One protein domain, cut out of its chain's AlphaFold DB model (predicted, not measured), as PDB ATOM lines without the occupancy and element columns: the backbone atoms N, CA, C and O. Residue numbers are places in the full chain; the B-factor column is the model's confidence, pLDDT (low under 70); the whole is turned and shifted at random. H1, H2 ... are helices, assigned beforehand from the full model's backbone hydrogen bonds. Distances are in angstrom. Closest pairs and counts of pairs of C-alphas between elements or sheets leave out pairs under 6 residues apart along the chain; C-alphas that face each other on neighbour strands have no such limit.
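This is residues 2 to 63 of the 63 residues of the protein "Oxo-4-hydroxy-4-carboxy-5-ureidoimidazoline decarboxylase" of Aspergillus candidus (UniProt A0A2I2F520). The long helix H3 and the shorter H2 make a narrow V, joined by a tight link at its point, where the short H1 packs on residues 30 to 34 of H2. The long unnamed stretch, residues 9 to 22, leads from H1 to the open end of the V, where H2 begins: its earlier part lies to one side of both arms and its later part spans the gap between them, while residues 20 to 25 and 57 to 63 stick out. The printed part has 62 residues with three named helices in the order H1, H2, H3, which hold 44 of them, and no named strand; its class is all helix, its outline is elongated at 40 by 23 by 16 A, and it is only just loose, close to compact, with a radius of gyration of the C-alphas of 12.9 A.

H3, residues 39 to 61, is close to but not clearly touching H2, residues 23 to 36; their closest C-alphas, of Glu 42 and Arg 33, are 7.4 A apart. They run opposite ways at a shallow tilt of 29 degrees. H2 touches H1, residues 2 to 8, with residues 30 to 34 alone; the closest C-alphas, of Ile 34 and Tyr 5, are 6.0 A apart. H1 and H2 run the same way at a shallow tilt of 12 degrees. H1 and H3 are apart. In H1, H2 and H3 every O i to N i+4 pair is within hydrogen-bond range.

H3 is 33.1 A long, H2 19.9 A and H1 9.7 A. C-alpha 2 is at (5.951, -47.944, 12.231) and C-alpha 61 at (-7.142, -28.699, 31.834).

The farthest C-alphas, of Gly 7 and Ser 63, are 40.2 A apart. The printed part has no cut. The link from H1 to H2 is long. Residue 63 is under pLDDT 70.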
ATOM      1  N   ASN A   2       5.210 -49.194  11.987       88.88
ATOM      2  CA  ASN A   2       5.951 -47.944  12.231       88.88
ATOM      3  C   ASN A   2       7.281 -47.894  11.460       88.88
ATOM      4  O   ASN A   2       7.545 -46.904  10.800       88.88
ATOM      5  N   GLU A   3       8.060 -48.981  11.456       93.56
ATOM      6  CA  GLU A   3       9.294 -49.072  10.650       93.56
ATOM      7  C   GLU A   3       9.035 -48.876   9.149       93.56
ATOM      8  O   GLU A   3       9.795 -48.209   8.458       93.56
ATOM      9  N   GLU A   4       7.929 -49.426   8.646       93.75
ATOM     10  CA  GLU A   4       7.511 -49.295   7.247       93.75
ATOM     11  C   GLU A   4       7.112 -47.850   6.918       93.75
ATOM     12  O   GLU A   4       7.507 -47.313   5.886       93.75
ATOM     13  N   TYR A   5       6.392 -47.194   7.829       94.75
ATOM     14  CA  TYR A   5       6.046 -45.782   7.727       94.75
ATOM     15  C   TYR A   5       7.294 -44.891   7.742       94.75
ATOM     16  O   TYR A   5       7.440 -44.036   6.877       94.75
ATOM     17  N   GLU A   6       8.210 -45.099   8.691       93.75
ATOM     18  CA  GLU A   6       9.449 -44.317   8.806       93.75
ATOM     19  C   GLU A   6      10.382 -44.552   7.608       93.75
ATOM     20  O   GLU A   6      11.058 -43.627   7.162       93.75
ATOM     21  N   GLY A   7      10.373 -45.759   7.033       94.12
ATOM     22  CA  GLY A   7      11.057 -46.054   5.774       94.12
ATOM     23  C   GLY A   7      10.423 -45.354   4.567       94.12
ATOM     24  O   GLY A   7      11.140 -44.886   3.684       94.12
ATOM     25  N   ARG A   8       9.087 -45.247   4.527       94.12
ATOM     26  CA  ARG A   8       8.348 -44.540   3.464       94.12
ATOM     27  C   ARG A   8       8.505 -43.023   3.559       94.12
ATOM     28  O   ARG A   8       8.598 -42.366   2.523       94.12
ATOM     29  N   PHE A   9       8.553 -42.493   4.776       94.75
ATOM     30  CA  PHE A   9       8.649 -41.069   5.076       94.75
ATOM     31  C   PHE A   9       9.840 -40.781   6.009       94.75
ATOM     32  O   PHE A   9       9.651 -40.562   7.211       94.75
ATOM     33  N   PRO A  10      11.079 -40.760   5.481       93.62
ATOM     34  CA  PRO A  10      12.270 -40.552   6.293       93.62
ATOM     35  C   PRO A  10      12.216 -39.245   7.090       93.62
ATOM     36  O   PRO A  10      11.995 -38.168   6.540       93.62
ATOM     37  N   GLY A  11      12.436 -39.343   8.402       92.69
ATOM     38  CA  GLY A  11      12.411 -38.199   9.319       92.69
ATOM     39  C   GLY A  11      11.025 -37.836   9.861       92.69
ATOM     40  O   GLY A  11      10.943 -37.011  10.773       92.69
ATOM     41  N   LEU A  12       9.949 -38.468   9.378       94.00
ATOM     42  CA  LEU A  12       8.613 -38.334   9.959       94.00
ATOM     43  C   LEU A  12       8.317 -39.482  10.923       94.00
ATOM     44  O   LEU A  12       8.743 -40.614  10.733       94.00
ATOM     45  N   ARG A  13       7.519 -39.184  11.950       93.69
ATOM     46  CA  ARG A  13       6.888 -40.190  12.810       93.69
ATOM     47  C   ARG A  13       5.390 -40.151  12.584       93.69
ATOM     48  O   ARG A  13       4.826 -39.071  12.430       93.69
ATOM     49  N   PHE A  14       4.750 -41.313  12.604       94.31
ATOM     50  CA  PHE A  14       3.301 -41.379  12.482       94.31
ATOM     51  C   PHE A  14       2.640 -40.767  13.722       94.31
ATOM     52  O   PHE A  14       2.791 -41.274  14.838       94.31
ATOM     53  N   VAL A  15       1.899 -39.678  13.524       94.56
ATOM     54  CA  VAL A  15       1.119 -39.013  14.570       94.56
ATOM     55  C   VAL A  15      -0.326 -38.904  14.109       94.56
ATOM     56  O   VAL A  15      -0.624 -38.374  13.042       94.56
ATOM     57  N   THR A  16      -1.243 -39.384  14.943       94.94
ATOM     58  CA  THR A  16      -2.679 -39.317  14.678       94.94
ATOM     59  C   THR A  16      -3.450 -39.128  15.983       94.94
ATOM     60  O   THR A  16      -3.022 -39.569  17.054       94.94
ATOM     61  N   PHE A  17      -4.591 -38.443  15.929       94.25
ATOM     62  CA  PHE A  17      -5.373 -38.107  17.120       94.25
ATOM     63  C   PHE A  17      -6.330 -39.242  17.507       94.25
ATOM     64  O   PHE A  17      -7.373 -39.410  16.890       94.25
ATOM     65  N   VAL A  18      -5.991 -40.063  18.503       93.06
ATOM     66  CA  VAL A  18      -6.750 -41.302  18.780       93.06
ATOM     67  C   VAL A  18      -8.194 -41.037  19.216       93.06
ATOM     68  O   VAL A  18      -9.088 -41.623  18.634       93.06
ATOM     69  N   ASN A  19      -8.446 -40.169  20.199       91.12
ATOM     70  CA  ASN A  19      -9.792 -39.785  20.670       91.12
ATOM     71  C   ASN A  19     -10.853 -40.913  20.743       91.12
ATOM     72  O   ASN A  19     -11.975 -40.750  20.271       91.12
ATOM     73  N   GLY A  20     -10.494 -42.078  21.290       91.06
ATOM     74  CA  GLY A  20     -11.408 -43.226  21.404       91.06
ATOM     75  C   GLY A  20     -11.528 -44.103  20.151       91.06
ATOM     76  O   GLY A  20     -12.245 -45.099  20.183       91.06
ATOM     77  N   ARG A  21     -10.806 -43.791  19.067       94.44
ATOM     78  CA  ARG A  21     -10.676 -44.669  17.895       94.44
ATOM     79  C   ARG A  21      -9.969 -45.966  18.282       94.44
ATOM     80  O   ARG A  21      -8.993 -45.955  19.036       94.44
ATOM     81  N   SER A  22     -10.468 -47.086  17.759       96.12
ATOM     82  CA  SER A  22      -9.881 -48.401  18.007       96.12
ATOM     83  C   SER A  22      -8.521 -48.526  17.327       96.12
ATOM     84  O   SER A  22      -8.229 -47.865  16.330       96.12
ATOM     85  N   ARG A  23      -7.681 -49.423  17.851       93.62
ATOM     86  CA  ARG A  23      -6.371 -49.705  17.259       93.62
ATOM     87  C   ARG A  23      -6.483 -50.158  15.801       93.62
ATOM     88  O   ARG A  23      -5.649 -49.760  15.003       93.62
ATOM     89  N   GLU A  24      -7.489 -50.959  15.461       95.25
ATOM     90  CA  GLU A  24      -7.695 -51.472  14.099       95.25
ATOM     91  C   GLU A  24      -7.886 -50.339  13.090       95.25
ATOM     92  O   GLU A  24      -7.170 -50.289  12.095       95.25
ATOM     93  N   VAL A  25      -8.739 -49.362  13.416       95.69
ATOM     94  CA  VAL A  25      -8.971 -48.177  12.575       95.69
ATOM     95  C   VAL A  25      -7.689 -47.359  12.403       95.69
ATOM     96  O   VAL A  25      -7.395 -46.886  11.309       95.69
ATOM     97  N   ILE A  26      -6.888 -47.215  13.464       95.25
ATOM     98  CA  ILE A  26      -5.604 -46.499  13.385       95.25
ATOM     99  C   ILE A  26      -4.598 -47.232  12.490       95.25
ATOM    100  O   ILE A  26      -3.857 -46.593  11.743       95.25
ATOM    101  N   MET A  27      -4.558 -48.562  12.561       94.25
ATOM    102  CA  MET A  27      -3.671 -49.359  11.716       94.25
ATOM    103  C   MET A  27      -4.115 -49.312  10.252       94.25
ATOM    104  O   MET A  27      -3.268 -49.187   9.374       94.25
ATOM    105  N   GLU A  28      -5.418 -49.349   9.975       95.94
ATOM    106  CA  GLU A  28      -5.938 -49.186   8.616       95.94
ATOM    107  C   GLU A  28      -5.605 -47.797   8.049       95.94
ATOM    108  O   GLU A  28      -5.079 -47.698   6.942       95.94
ATOM    109  N   GLU A  29      -5.800 -46.733   8.833       94.69
ATOM    110  CA  GLU A  29      -5.411 -45.371   8.451       94.69
ATOM    111  C   GLU A  29      -3.910 -45.286   8.141       94.69
ATOM    112  O   GLU A  29      -3.521 -44.764   7.100       94.69
ATOM    113  N   MET A  30      -3.051 -45.840   9.004       95.06
ATOM    114  CA  MET A  30      -1.605 -45.847   8.767       95.06
ATOM    115  C   MET A  30      -1.253 -46.571   7.461       95.06
ATOM    116  O   MET A  30      -0.420 -46.076   6.705       95.06
ATOM    117  N   ARG A  31      -1.899 -47.706   7.161       95.88
ATOM    118  CA  ARG A  31      -1.699 -48.436   5.899       95.88
ATOM    119  C   ARG A  31      -2.097 -47.570   4.703       95.88
ATOM    120  O   ARG A  31      -1.284 -47.383   3.806       95.88
ATOM    121  N   GLN A  32      -3.282 -46.960   4.743       95.38
ATOM    122  CA  GLN A  32      -3.766 -46.069   3.683       95.38
ATOM    123  C   GLN A  32      -2.815 -44.889   3.433       95.38
ATOM    124  O   GLN A  32      -2.585 -44.511   2.284       95.38
ATOM    125  N   ARG A  33      -2.231 -44.309   4.490       94.38
ATOM    126  CA  ARG A  33      -1.262 -43.210   4.360       94.38
ATOM    127  C   ARG A  33       0.064 -43.657   3.745       94.38
ATOM    128  O   ARG A  33       0.585 -42.965   2.872       94.38
ATOM    129  N   ILE A  34       0.580 -44.821   4.151       94.88
ATOM    130  CA  ILE A  34       1.779 -45.430   3.548       94.88
ATOM    131  C   ILE A  34       1.555 -45.674   2.049       94.88
ATOM    132  O   ILE A  34       2.388 -45.261   1.234       94.88
ATOM    133  N   ASP A  35       0.420 -46.284   1.699       96.00
ATOM    134  CA  ASP A  35       0.060 -46.629   0.320       96.00
ATOM    135  C   ASP A  35      -0.120 -45.373  -0.544       96.00
ATOM    136  O   ASP A  35       0.356 -45.318  -1.678       96.00
ATOM    137  N   ARG A  36      -0.735 -44.320   0.018       95.19
ATOM    138  CA  ARG A  36      -0.856 -43.005  -0.626       95.19
ATOM    139  C   ARG A  36       0.511 -42.392  -0.932       95.19
ATOM    140  O   ARG A  36       0.681 -41.806  -1.996       95.19
ATOM    141  N   GLY A  37       1.477 -42.506  -0.016       93.12
ATOM    142  CA  GLY A  37       2.868 -42.104  -0.256       93.12
ATOM    143  C   GLY A  37       3.111 -40.609  -0.489       93.12
ATOM    144  O   GLY A  37       4.160 -40.244  -1.011       93.12
ATOM    145  N   ASP A  38       2.152 -39.760  -0.131       95.00
ATOM    146  CA  ASP A  38       2.205 -38.308  -0.311       95.00
ATOM    147  C   ASP A  38       2.787 -37.647   0.947       95.00
ATOM    148  O   ASP A  38       2.109 -37.527   1.969       95.00
ATOM    149  N   ALA A  39       4.064 -37.263   0.877       92.44
ATOM    150  CA  ALA A  39       4.806 -36.729   2.015       92.44
ATOM    151  C   ALA A  39       4.335 -35.326   2.436       92.44
ATOM    152  O   ALA A  39       4.223 -35.061   3.632       92.44
ATOM    153  N   ASP A  40       4.013 -34.445   1.485       94.94
ATOM    154  CA  ASP A  40       3.549 -33.081   1.783       94.94
ATOM    155  C   ASP A  40       2.195 -33.116   2.501       94.94
ATOM    156  O   ASP A  40       1.941 -32.393   3.478       94.94
ATOM    157  N   ARG A  41       1.328 -34.030   2.059       94.81
ATOM    158  CA  ARG A  41       0.067 -34.294   2.741       94.81
ATOM    159  C   ARG A  41       0.280 -34.909   4.116       94.81
ATOM    160  O   ARG A  41      -0.413 -34.518   5.053       94.81
ATOM    161  N   GLU A  42       1.243 -35.814   4.264       95.62
ATOM    162  CA  GLU A  42       1.546 -36.435   5.554       95.62
ATOM    163  C   GLU A  42       2.034 -35.422   6.594       95.62
ATOM    164  O   GLU A  42       1.611 -35.465   7.752       95.62
ATOM    165  N   VAL A  43       2.865 -34.462   6.180       94.75
ATOM    166  CA  VAL A  43       3.290 -33.339   7.026       94.75
ATOM    167  C   VAL A  43       2.076 -32.537   7.485       94.75
ATOM    168  O   VAL A  43       1.915 -32.288   8.682       94.75
ATOM    169  N   THR A  44       1.191 -32.178   6.554       95.88
ATOM    170  CA  THR A  44      -0.022 -31.409   6.863       95.88
ATOM    171  C   THR A  44      -0.937 -32.154   7.839       95.88
ATOM    172  O   THR A  44      -1.358 -31.593   8.852       95.88
ATOM    173  N   GLU A  45      -1.212 -33.435   7.583       94.94
ATOM    174  CA  GLU A  45      -2.068 -34.273   8.429       94.94
ATOM    175  C   GLU A  45      -1.448 -34.508   9.817       94.94
ATOM    176  O   GLU A  45      -2.157 -34.481  10.825       94.94
ATOM    177  N   THR A  46      -0.124 -34.668   9.893       95.06
ATOM    178  CA  THR A  46       0.618 -34.793  11.156       95.06
ATOM    179  C   THR A  46       0.542 -33.508  11.982       95.06
ATOM    180  O   THR A  46       0.261 -33.562  13.182       95.06
ATOM    181  N   ILE A  47       0.735 -32.340  11.360       95.75
ATOM    182  CA  ILE A  47       0.604 -31.037  12.033       95.75
ATOM    183  C   ILE A  47      -0.814 -30.850  12.568       95.75
ATOM    184  O   ILE A  47      -0.992 -30.508  13.739       95.75
ATOM    185  N   GLN A  48      -1.824 -31.139  11.747       96.31
ATOM    186  CA  GLN A  48      -3.219 -31.038  12.156       96.31
ATOM    187  C   GLN A  48      -3.528 -31.966  13.342       96.31
ATOM    188  O   GLN A  48      -4.106 -31.522  14.337       96.31
ATOM    189  N   ALA A  49      -3.060 -33.218  13.301       95.94
ATOM    190  CA  ALA A  49      -3.216 -34.160  14.405       95.94
ATOM    191  C   ALA A  49      -2.561 -33.654  15.703       95.94
ATOM    192  O   ALA A  49      -3.158 -33.767  16.777       95.94
ATOM    193  N   MET A  50      -1.367 -33.057  15.624       96.88
ATOM    194  CA  MET A  50      -0.717 -32.430  16.781       96.88
ATOM    195  C   MET A  50      -1.556 -31.281  17.355       96.88
ATOM    196  O   MET A  50      -1.737 -31.208  18.573       96.88
ATOM    197  N   CYS A  51      -2.110 -30.414  16.502       96.81
ATOM    198  CA  CYS A  51      -2.996 -29.332  16.931       96.81
ATOM    199  C   CYS A  51      -4.260 -29.856  17.622       96.81
ATOM    200  O   CYS A  51      -4.667 -29.306  18.647       96.81
ATOM    201  N   ASP A  52      -4.870 -30.922  17.110       95.88
ATOM    202  CA  ASP A  52      -6.088 -31.491  17.693       95.88
ATOM    203  C   ASP A  52      -5.820 -32.169  19.041       95.88
ATOM    204  O   ASP A  52      -6.578 -31.960  19.993       95.88
ATOM    205  N   ILE A  53      -4.683 -32.864  19.175       95.06
ATOM    206  CA  ILE A  53      -4.192 -33.381  20.462       95.06
ATOM    207  C   ILE A  53      -3.984 -32.233  21.459       95.06
ATOM    208  O   ILE A  53      -4.394 -32.339  22.617       95.06
ATOM    209  N   ALA A  54      -3.354 -31.133  21.034       96.06
ATOM    210  CA  ALA A  54      -3.104 -29.981  21.897       96.06
ATOM    211  C   ALA A  54      -4.412 -29.329  22.373       96.06
ATOM    212  O   ALA A  54      -4.569 -29.075  23.568       96.06
ATOM    213  N   LYS A  55      -5.380 -29.125  21.469       95.44
ATOM    214  CA  LYS A  55      -6.714 -28.600  21.807       95.44
ATOM    215  C   LYS A  55      -7.458 -29.514  22.778       95.44
ATOM    216  O   LYS A  55      -8.096 -29.027  23.706       95.44
ATOM    217  N   ASP A  56      -7.379 -30.829  22.579       94.69
ATOM    218  CA  ASP A  56      -8.023 -31.797  23.466       94.69
ATOM    219  C   ASP A  56      -7.461 -31.766  24.885       94.69
ATOM    220  O   ASP A  56      -8.212 -31.721  25.860       94.69
ATOM    221  N   ARG A  57      -6.134 -31.697  24.999       94.12
ATOM    222  CA  ARG A  57      -5.462 -31.527  26.290       94.12
ATOM    223  C   ARG A  57      -5.833 -30.203  26.948       94.12
ATOM    224  O   ARG A  57      -6.137 -30.197  28.134       94.12
ATOM    225  N   ALA A  58      -5.864 -29.106  26.189       95.19
ATOM    226  CA  ALA A  58      -6.232 -27.793  26.714       95.19
ATOM    227  C   ALA A  58      -7.652 -27.778  27.306       95.19
ATOM    228  O   ALA A  58      -7.843 -27.252  28.398       95.19
ATOM    229  N   ARG A  59      -8.629 -28.414  26.641       93.00
ATOM    230  CA  ARG A  59     -10.000 -28.542  27.169       93.00
ATOM    231  C   ARG A  59     -10.047 -29.306  28.493       93.00
ATOM    232  O   ARG A  59     -10.728 -28.877  29.415       93.00
ATOM    233  N   LYS A  60      -9.295 -30.405  28.602       90.50
ATOM    234  CA  LYS A  60      -9.234 -31.231  29.820       90.50
ATOM    235  C   LYS A  60      -8.601 -30.514  31.014       90.50
ATOM    236  O   LYS A  60      -8.896 -30.876  32.141       90.50
ATOM    237  N   LEU A  61      -7.746 -29.518  30.775       89.38
ATOM    238  CA  LEU A  61      -7.142 -28.699  31.834       89.38
ATOM    239  C   LEU A  61      -8.093 -27.630  32.393       89.38
ATOM    240  O   LEU A  61      -7.817 -27.075  33.449       89.38
ATOM    241  N   GLN A  62      -9.177 -27.309  31.681       80.69
ATOM    242  CA  GLN A  62     -10.194 -26.343  32.118       80.69
ATOM    243  C   GLN A  62     -11.352 -27.001  32.889       80.69
ATOM    244  O   GLN A  62     -12.337 -26.329  33.182       80.69
ATOM    245  N   SER A  63     -11.260 -28.308  33.159       56.50
ATOM    246  CA  SER A  63     -12.277 -29.119  33.844       56.50
ATOM    247  C   SER A  63     -11.838 -29.503  35.251       56.50
ATOM    248  O   SER A  63     -10.620 -29.711  35.442       56.50
TER     249      SER A  63